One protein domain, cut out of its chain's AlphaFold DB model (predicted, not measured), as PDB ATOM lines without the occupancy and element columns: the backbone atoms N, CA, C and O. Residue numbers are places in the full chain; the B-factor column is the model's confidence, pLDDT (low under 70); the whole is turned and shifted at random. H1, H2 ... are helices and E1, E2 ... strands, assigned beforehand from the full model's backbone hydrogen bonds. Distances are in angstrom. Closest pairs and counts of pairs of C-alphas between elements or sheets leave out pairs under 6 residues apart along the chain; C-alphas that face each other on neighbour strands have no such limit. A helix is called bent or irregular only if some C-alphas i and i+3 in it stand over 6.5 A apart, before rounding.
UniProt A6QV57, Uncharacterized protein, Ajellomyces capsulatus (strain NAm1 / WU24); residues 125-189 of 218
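This is residues 125 to 189 of the 218 residues of an uncharacterized protein of Ajellomyces capsulatus (strain NAm1 / WU24) (UniProt A6QV57). A small, flat body with one long helical arm: H1, H2 and the strand hairpin E1 and E2 make a U, with H1 set loosely over one face of the hairpin and the short H2 across the end where E1 begins and E2 ends. H3 starts at that same end and runs away roughly at a right angle to the hairpin; residues 166 to 189, of which 166 to 187 belong to H3, stick out and make most of the length. The printed part has 65 residues, with three named helices and two named strands in the order H1, H2, E1, E2, H3; the two strands are antiparallel, and the class is mixed, helices and strands. The whole is extended, with a radius of gyration of the C-alphas of 18.8 A and spans of 60 by 28 by 8 A.

H1, residues 125 to 139, begins with C-alpha 125 at (191.705, 206.131, 210.443) and measures 19.9 A. It is irregular, but only just: C-alphas 134 and 137 are 6.53 A apart. H2, residues 141 to 147, measures 10.2 A. E1, residues 149 to 154, measures 16.4 A, and E2, residues 157 to 162, measures 17.1 A, beginning with C-alpha 157 at (197.927, 199.034, 212.531). H3, residues 163 to 187, measures 36.0 A and ends with C-alpha 187 at (235.349, 179.005, 213.957).

E1 and E2 form an antiparallel hairpin, with 166 degrees between their directions. N 152 and O 159 are 2.9 A apart and N 150 and O 161 are 2.8 A apart, both within hydrogen-bond range. The closest C-alphas of H1 and E1 are those of Gly 129 and Ser 154, 7.7 A apart, and H1 and E2 are near each other, with 7 pairs of C-alphas within 10 A. H1 and H2 meet only through their link. The closest C-alphas of H2 and E1 are those of Tyr 143 and Val 149, 6.7 A apart. H2 and H3 are close but not clearly touching, their closest C-alphas being those of Tyr 147 and Val 164, 5.6 A apart. They run the same way at a steep tilt of 37 degrees, only just past shallow. H1 and H3 are apart. Every O i to N i+4 pair is within hydrogen-bond range in H2, against 9 of 11 in H1 and 19 of 21 in H3.

The C-alphas of Lys 127 and His 189, the two farthest apart, are 60.3 A from each other. Without the stretch that stands free, the body of 41 residues spans 31 by 16 by 7 A. The printed part has no cut, and its four links are tight. The mean pLDDT of the printed part is 71.5; residues 164 to 189 are under 70, and the mean of H3 is 52.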
ATOM      1  N   VAL A 125     190.985 207.267 209.841       91.94
ATOM      2  CA  VAL A 125     191.705 206.131 210.443       91.94
ATOM      3  C   VAL A 125     190.983 205.629 211.693       91.94
ATOM      4  O   VAL A 125     190.861 204.419 211.874       91.94
ATOM      5  N   MET A 126     190.447 206.521 212.528       90.50
ATOM      6  CA  MET A 126     189.636 206.116 213.678       90.50
ATOM      7  C   MET A 126     188.361 205.387 213.241       90.50
ATOM      8  O   MET A 126     188.115 204.275 213.704       90.50
ATOM      9  N   LYS A 127     187.587 205.959 212.308       93.50
ATOM     10  CA  LYS A 127     186.337 205.363 211.801       93.50
ATOM     11  C   LYS A 127     186.574 203.999 211.148       93.50
ATOM     12  O   LYS A 127     185.929 203.014 211.498       93.50
ATOM     13  N   ARG A 128     187.529 203.921 210.218       93.50
ATOM     14  CA  ARG A 128     187.878 202.685 209.501       93.50
ATOM     15  C   ARG A 128     188.551 201.666 210.413       93.50
ATOM     16  O   ARG A 128     188.314 200.478 210.256       93.50
ATOM     17  N   GLY A 129     189.347 202.121 211.379       91.69
ATOM     18  CA  GLY A 129     189.963 201.267 212.389       91.69
ATOM     19  C   GLY A 129     188.929 200.566 213.265       91.69
ATOM     20  O   GLY A 129     189.065 199.373 213.498       91.69
ATOM     21  N   LEU A 130     187.872 201.269 213.689       90.44
ATOM     22  CA  LEU A 130     186.765 200.663 214.440       90.44
ATOM     23  C   LEU A 130     185.980 199.651 213.596       90.44
ATOM     24  O   LEU A 130     185.674 198.566 214.077       90.44
ATOM     25  N   LEU A 131     185.720 199.972 212.325       92.19
ATOM     26  CA  LEU A 131     185.076 199.039 211.398       92.19
ATOM     27  C   LEU A 131     185.921 197.773 211.180       92.19
ATOM     28  O   LEU A 131     185.402 196.663 211.151       92.19
ATOM     29  N   LEU A 132     187.239 197.925 211.037       91.38
ATOM     30  CA  LEU A 132     188.141 196.783 210.915       91.38
ATOM     31  C   LEU A 132     188.177 195.963 212.212       91.38
ATOM     32  O   LEU A 132     188.204 194.739 212.157       91.38
ATOM     33  N   GLU A 133     188.150 196.621 213.375       87.75
ATOM     34  CA  GLU A 133     188.087 195.961 214.684       87.75
ATOM     35  C   GLU A 133     186.821 195.106 214.853       87.75
ATOM     36  O   GLU A 133     186.909 194.049 215.476       87.75
ATOM     37  N   SER A 134     185.681 195.512 214.278       88.31
ATOM     38  CA  SER A 134     184.443 194.722 214.327       88.31
ATOM     39  C   SER A 134     184.420 193.587 213.301       88.31
ATOM     40  O   SER A 134     184.063 192.464 213.642       88.31
ATOM     41  N   LEU A 135     184.842 193.846 212.059       90.62
ATOM     42  CA  LEU A 135     184.718 192.877 210.963       90.62
ATOM     43  C   LEU A 135     185.815 191.807 210.955       90.62
ATOM     44  O   LEU A 135     185.579 190.677 210.533       90.62
ATOM     45  N   LEU A 136     187.033 192.142 211.390       88.88
ATOM     46  CA  LEU A 136     188.179 191.233 211.288       88.88
ATOM     47  C   LEU A 136     188.019 189.958 212.142       88.88
ATOM     48  O   LEU A 136     188.344 188.879 211.643       88.88
ATOM     49  N   PRO A 137     187.504 190.013 213.388       85.94
ATOM     50  CA  PRO A 137     187.204 188.808 214.157       85.94
ATOM     51  C   PRO A 137     186.111 187.947 213.517       85.94
ATOM     52  O   PRO A 137     186.243 186.726 213.529       85.94
ATOM     53  N   GLU A 138     185.070 188.568 212.953       87.12
ATOM     54  CA  GLU A 138     183.963 187.866 212.293       87.12
ATOM     55  C   GLU A 138     184.443 187.128 211.038       87.12
ATOM     56  O   GLU A 138     184.236 185.923 210.902       87.12
ATOM     57  N   GLY A 139     185.178 187.814 210.160       86.88
ATOM     58  CA  GLY A 139     185.706 187.219 208.930       86.88
ATOM     59  C   GLY A 139     186.721 186.095 209.170       86.88
ATOM     60  O   GLY A 139     186.898 185.229 208.317       86.88
ATOM     61  N   LEU A 140     187.375 186.076 210.335       87.19
ATOM     62  CA  LEU A 140     188.379 185.072 210.696       87.19
ATOM     63  C   LEU A 140     187.848 183.987 211.645       87.19
ATOM     64  O   LEU A 140     188.639 183.188 212.144       87.19
ATOM     65  N   LEU A 141     186.534 183.914 211.889       83.25
ATOM     66  CA  LEU A 141     185.922 182.912 212.776       83.25
ATOM     67  C   LEU A 141     186.262 181.468 212.376       83.25
ATOM     68  O   LEU A 141     186.589 180.659 213.248       83.25
ATOM     69  N   SER A 142     186.208 181.150 211.079       81.50
ATOM     70  CA  SER A 142     186.552 179.826 210.542       81.50
ATOM     71  C   SER A 142     188.021 179.484 210.810       81.50
ATOM     72  O   SER A 142     188.323 178.486 211.461       81.50
ATOM     73  N   TYR A 143     188.929 180.381 210.426       80.50
ATOM     74  CA  TYR A 143     190.369 180.221 210.623       80.50
ATOM     75  C   TYR A 143     190.783 180.201 212.096       80.50
ATOM     76  O   TYR A 143     191.747 179.529 212.459       80.50
ATOM     77  N   LYS A 144     190.068 180.915 212.974       80.56
ATOM     78  CA  LYS A 144     190.361 180.934 214.410       80.56
ATOM     79  C   LYS A 144     190.145 179.563 215.050       80.56
ATOM     80  O   LYS A 144     190.947 179.188 215.901       80.56
ATOM     81  N   LYS A 145     189.102 178.831 214.638       77.69
ATOM     82  CA  LYS A 145     188.811 177.471 215.126       77.69
ATOM     83  C   LYS A 145     189.823 176.442 214.621       77.69
ATOM     84  O   LYS A 145     190.179 175.544 215.370       77.69
ATOM     85  N   GLU A 146     190.291 176.595 213.385       80.00
ATOM     86  CA  GLU A 146     191.183 175.627 212.736       80.00
ATOM     87  C   GLU A 146     192.672 175.865 213.053       80.00
ATOM     88  O   GLU A 146     193.412 174.916 213.298       80.00
ATOM     89  N   TYR A 147     193.119 177.126 213.112       78.31
ATOM     90  CA  TYR A 147     194.545 177.484 213.177       78.31
ATOM     91  C   TYR A 147     194.960 178.312 214.401       78.31
ATOM     92  O   TYR A 147     196.119 178.732 214.484       78.31
ATOM     93  N   GLY A 148     194.037 178.590 215.328       78.12
ATOM     94  CA  GLY A 148     194.313 179.366 216.541       78.12
ATOM     95  C   GLY A 148     194.840 180.774 216.239       78.12
ATOM     96  O   GLY A 148     195.995 181.107 216.506       78.12
ATOM     97  N   VAL A 149     193.987 181.613 215.654       83.31
ATOM     98  CA  VAL A 149     194.348 182.972 215.223       83.31
ATOM     99  C   VAL A 149     194.290 183.975 216.384       83.31
ATOM    100  O   VAL A 149     193.278 184.089 217.079       83.31
ATOM    101  N   SER A 150     195.369 184.742 216.555       82.81
ATOM    102  CA  SER A 150     195.498 185.870 217.478       82.81
ATOM    103  C   SER A 150     195.572 187.183 216.697       82.81
ATOM    104  O   SER A 150     196.378 187.340 215.779       82.81
ATOM    105  N   LEU A 151     194.726 188.139 217.073       84.19
ATOM    106  CA  LEU A 151     194.683 189.473 216.484       84.19
ATOM    107  C   LEU A 151     195.356 190.466 217.425       84.19
ATOM    108  O   LEU A 151     195.010 190.531 218.601       84.19
ATOM    109  N   ARG A 152     196.301 191.250 216.903       83.88
ATOM    110  CA  ARG A 152     197.054 192.254 217.669       83.88
ATOM    111  C   ARG A 152     197.116 193.588 216.936       83.88
ATOM    112  O   ARG A 152     196.878 193.656 215.729       83.88
ATOM    113  N   GLY A 153     197.453 194.640 217.673       83.81
ATOM    114  CA  GLY A 153     197.627 195.995 217.155       83.81
ATOM    115  C   GLY A 153     196.476 196.942 217.497       83.81
ATOM    116  O   GLY A 153     195.571 196.596 218.253       83.81
ATOM    117  N   SER A 154     196.517 198.151 216.937       83.12
ATOM    118  CA  SER A 154     195.591 199.249 217.225       83.12
ATOM    119  C   SER A 154     195.135 199.940 215.941       83.12
ATOM    120  O   SER A 154     195.943 200.219 215.056       83.12
ATOM    121  N   ARG A 155     193.836 200.248 215.835       87.06
ATOM    122  CA  ARG A 155     193.211 200.901 214.670       87.06
ATOM    123  C   ARG A 155     193.608 200.232 213.353       87.06
ATOM    124  O   ARG A 155     193.377 199.037 213.214       87.06
ATOM    125  N   LEU A 156     194.197 200.974 212.412       88.81
ATOM    126  CA  LEU A 156     194.650 200.461 211.115       88.81
ATOM    127  C   LEU A 156     196.074 199.883 211.146       88.81
ATOM    128  O   LEU A 156     196.623 199.546 210.100       88.81
ATOM    129  N   PHE A 157     196.681 199.759 212.325       88.38
ATOM    130  CA  PHE A 157     197.927 199.034 212.531       88.38
ATOM    131  C   PHE A 157     197.616 197.677 213.154       88.38
ATOM    132  O   PHE A 157     197.482 197.567 214.371       88.38
ATOM    133  N   ARG A 158     197.421 196.650 212.324       87.25
ATOM    134  CA  ARG A 158     196.940 195.339 212.774       87.25
ATOM    135  C   ARG A 158     197.804 194.214 212.253       87.25
ATOM    136  O   ARG A 158     198.285 194.253 211.125       87.25
ATOM    137  N   THR A 159     197.915 193.189 213.080       87.69
ATOM    138  CA  THR A 159     198.624 191.960 212.765       87.69
ATOM    139  C   THR A 159     197.719 190.781 213.075       87.69
ATOM    140  O   THR A 159     197.119 190.710 214.150       87.69
ATOM    141  N   VAL A 160     197.657 189.849 212.132       88.00
ATOM    142  CA  VAL A 160     197.026 188.543 212.296       88.00
ATOM    143  C   VAL A 160     198.147 187.527 212.457       88.00
ATOM    144  O   VAL A 160     199.023 187.427 211.600       88.00
ATOM    145  N   ASP A 161     198.158 186.816 213.576       84.62
ATOM    146  CA  ASP A 161     199.142 185.778 213.875       84.62
ATOM    147  C   ASP A 161     198.420 184.440 214.055       84.62
ATOM    148  O   ASP A 161     197.335 184.409 214.631       84.62
ATOM    149  N   SER A 162     198.995 183.335 213.579       80.88
ATOM    150  CA  SER A 162     198.416 181.996 213.745       80.88
ATOM    151  C   SER A 162     199.313 181.132 214.625       80.88
ATOM    152  O   SER A 162     200.520 181.004 214.399       80.88
ATOM    153  N   SER A 163     198.723 180.523 215.655       70.12
ATOM    154  CA  SER A 163     199.461 179.704 216.620       70.12
ATOM    155  C   SER A 163     200.087 178.468 215.971       70.12
ATOM    156  O   SER A 163     201.202 178.092 216.331       70.12
ATOM    157  N   VAL A 164     199.438 177.892 214.954       60.62
ATOM    158  CA  VAL A 164     199.956 176.738 214.199       60.62
ATOM    159  C   VAL A 164     201.271 177.064 213.475       60.62
ATOM    160  O   VAL A 164     202.172 176.228 213.409       60.62
ATOM    161  N   LEU A 165     201.455 178.302 212.996       56.28
ATOM    162  CA  LEU A 165     202.711 178.724 212.362       56.28
ATOM    163  C   LEU A 165     203.803 179.113 213.370       56.28
ATOM    164  O   LEU A 165     204.976 179.155 212.987       56.28
ATOM    165  N   ARG A 166     203.464 179.379 214.644       54.09
ATOM    166  CA  ARG A 166     204.469 179.662 215.685       54.09
ATOM    167  C   ARG A 166     205.332 178.445 215.991       54.09
ATOM    168  O   ARG A 166     206.545 178.607 216.098       54.09
ATOM    169  N   HIS A 167     204.744 177.248 216.066       52.09
ATOM    170  CA  HIS A 167     205.499 176.023 216.360       52.09
ATOM    171  C   HIS A 167     206.542 175.715 215.275       52.09
ATOM    172  O   HIS A 167     207.722 175.565 215.588       52.09
ATOM    173  N   ARG A 168     206.154 175.769 213.989       48.69
ATOM    174  CA  ARG A 168     207.086 175.546 212.865       48.69
ATOM    175  C   ARG A 168     208.236 176.552 212.815       48.69
ATOM    176  O   ARG A 168     209.361 176.188 212.478       48.69
ATOM    177  N   ARG A 169     207.970 177.833 213.103       48.97
ATOM    178  CA  ARG A 169     209.013 178.873 213.055       48.97
ATOM    179  C   ARG A 169     209.961 178.796 214.247       48.97
ATOM    180  O   ARG A 169     211.147 179.067 214.069       48.97
ATOM    181  N   TYR A 170     209.467 178.412 215.426       48.28
ATOM    182  CA  TYR A 170     210.315 178.222 216.598       48.28
ATOM    183  C   TYR A 170     211.321 177.089 216.359       48.28
ATOM    184  O   TYR A 170     212.517 177.339 216.486       48.28
ATOM    185  N   GLU A 171     210.868 175.930 215.862       44.97
ATOM    186  CA  GLU A 171     211.730 174.793 215.484       44.97
ATOM    187  C   GLU A 171     212.777 175.155 214.420       44.97
ATOM    188  O   GLU A 171     213.950 174.805 214.538       44.97
ATOM    189  N   GLN A 172     212.404 175.918 213.388       47.72
ATOM    190  CA  GLN A 172     213.375 176.358 212.377       47.72
ATOM    191  C   GLN A 172     214.381 177.383 212.921       47.72
ATOM    192  O   GLN A 172     215.538 177.404 212.496       47.72
ATOM    193  N   SER A 173     213.963 178.246 213.852       48.59
ATOM    194  CA  SER A 173     214.837 179.254 214.456       48.59
ATOM    195  C   SER A 173     215.832 178.655 215.452       48.59
ATOM    196  O   SER A 173     216.980 179.101 215.482       48.59
ATOM    197  N   THR A 174     215.440 177.623 216.212       53.88
ATOM    198  CA  THR A 174     216.351 176.849 217.066       53.88
ATOM    199  C   THR A 174     217.349 176.077 216.217       53.88
ATOM    200  O   THR A 174     218.541 176.220 216.457       53.88
ATOM    201  N   LEU A 175     216.915 175.412 215.139       52.88
ATOM    202  CA  LEU A 175     217.820 174.744 214.191       52.88
ATOM    203  C   LEU A 175     218.811 175.717 213.525       52.88
ATOM    204  O   LEU A 175     219.984 175.390 213.349       52.88
ATOM    205  N   ARG A 176     218.379 176.940 213.175       49.16
ATOM    206  CA  ARG A 176     219.280 177.990 212.655       49.16
ATOM    207  C   ARG A 176     220.240 178.516 213.717       49.16
ATOM    208  O   ARG A 176     221.398 178.767 213.392       49.16
ATOM    209  N   ARG A 177     219.780 178.703 214.959       51.44
ATOM    210  CA  ARG A 177     220.635 179.109 216.085       51.44
ATOM    211  C   ARG A 177     221.657 178.033 216.412       51.44
ATOM    212  O   ARG A 177     222.816 178.377 216.585       51.44
ATOM    213  N   GLU A 178     221.272 176.765 216.425       54.62
ATOM    214  CA  GLU A 178     222.189 175.639 216.605       54.62
ATOM    215  C   GLU A 178     223.205 175.565 215.471       54.62
ATOM    216  O   GLU A 178     224.394 175.472 215.751       54.62
ATOM    217  N   HIS A 179     222.794 175.733 214.211       54.06
ATOM    218  CA  HIS A 179     223.733 175.813 213.086       54.06
ATOM    219  C   HIS A 179     224.696 177.002 213.193       54.06
ATOM    220  O   HIS A 179     225.881 176.870 212.893       54.06
ATOM    221  N   LEU A 180     224.217 178.177 213.610       54.91
ATOM    222  CA  LEU A 180     225.060 179.363 213.796       54.91
ATOM    223  C   LEU A 180     226.002 179.210 214.996       54.91
ATOM    224  O   LEU A 180     227.165 179.586 214.899       54.91
ATOM    225  N   LEU A 181     225.541 178.604 216.092       55.28
ATOM    226  CA  LEU A 181     226.354 178.287 217.267       55.28
ATOM    227  C   LEU A 181     227.367 177.177 216.968       55.28
ATOM    228  O   LEU A 181     228.499 177.257 217.433       55.28
ATOM    229  N   GLN A 182     227.014 176.178 216.157       54.81
ATOM    230  CA  GLN A 182     227.946 175.172 215.650       54.81
ATOM    231  C   GLN A 182     228.988 175.807 214.729       54.81
ATOM    232  O   GLN A 182     230.170 175.532 214.905       54.81
ATOM    233  N   ARG A 183     228.606 176.719 213.822       49.72
ATOM    234  CA  ARG A 183     229.562 177.480 212.987       49.72
ATOM    235  C   ARG A 183     230.468 178.387 213.819       49.72
ATOM    236  O   ARG A 183     231.663 178.441 213.546       49.72
ATOM    237  N   ALA A 184     229.943 179.031 214.861       52.62
ATOM    238  CA  ALA A 184     230.741 179.815 215.801       52.62
ATOM    239  C   ALA A 184     231.714 178.929 216.611       52.62
ATOM    240  O   ALA A 184     232.876 179.290 216.778       52.62
ATOM    241  N   ARG A 185     231.291 177.725 217.029       49.53
ATOM    242  CA  ARG A 185     232.153 176.730 217.703       49.53
ATOM    243  C   ARG A 185     233.193 176.090 216.775       49.53
ATOM    244  O   ARG A 185     234.267 175.704 217.240       49.53
ATOM    245  N   PHE A 186     232.889 175.976 215.480       40.44
ATOM    246  CA  PHE A 186     233.825 175.505 214.455       40.44
ATOM    247  C   PHE A 186     234.868 176.583 214.126       40.44
ATOM    248  O   PHE A 186     236.051 176.280 213.992       40.44
ATOM    249  N   SER A 187     234.452 177.853 214.097       42.53
ATOM    250  CA  SER A 187     235.349 179.005 213.957       42.53
ATOM    251  C   SER A 187     236.337 179.116 215.123       42.53
ATOM    252  O   SER A 187     237.505 179.404 214.884       42.53
ATOM    253  N   SER A 188     235.931 178.792 216.356       39.94
ATOM    254  CA  SER A 188     236.843 178.764 217.509       39.94
ATOM    255  C   SER A 188     237.773 177.536 217.556       39.94
ATOM    256  O   SER A 188     238.656 177.479 218.408       39.94
ATOM    257  N   HIS A 189     237.590 176.546 216.668       40.59
ATOM    258  CA  HIS A 189     238.456 175.360 216.558       40.59
ATOM    259  C   HIS A 189     239.477 175.431 215.415       40.59
ATOM    260  O   HIS A 189     240.390 174.603 215.379       40.59
TER     261      HIS A 189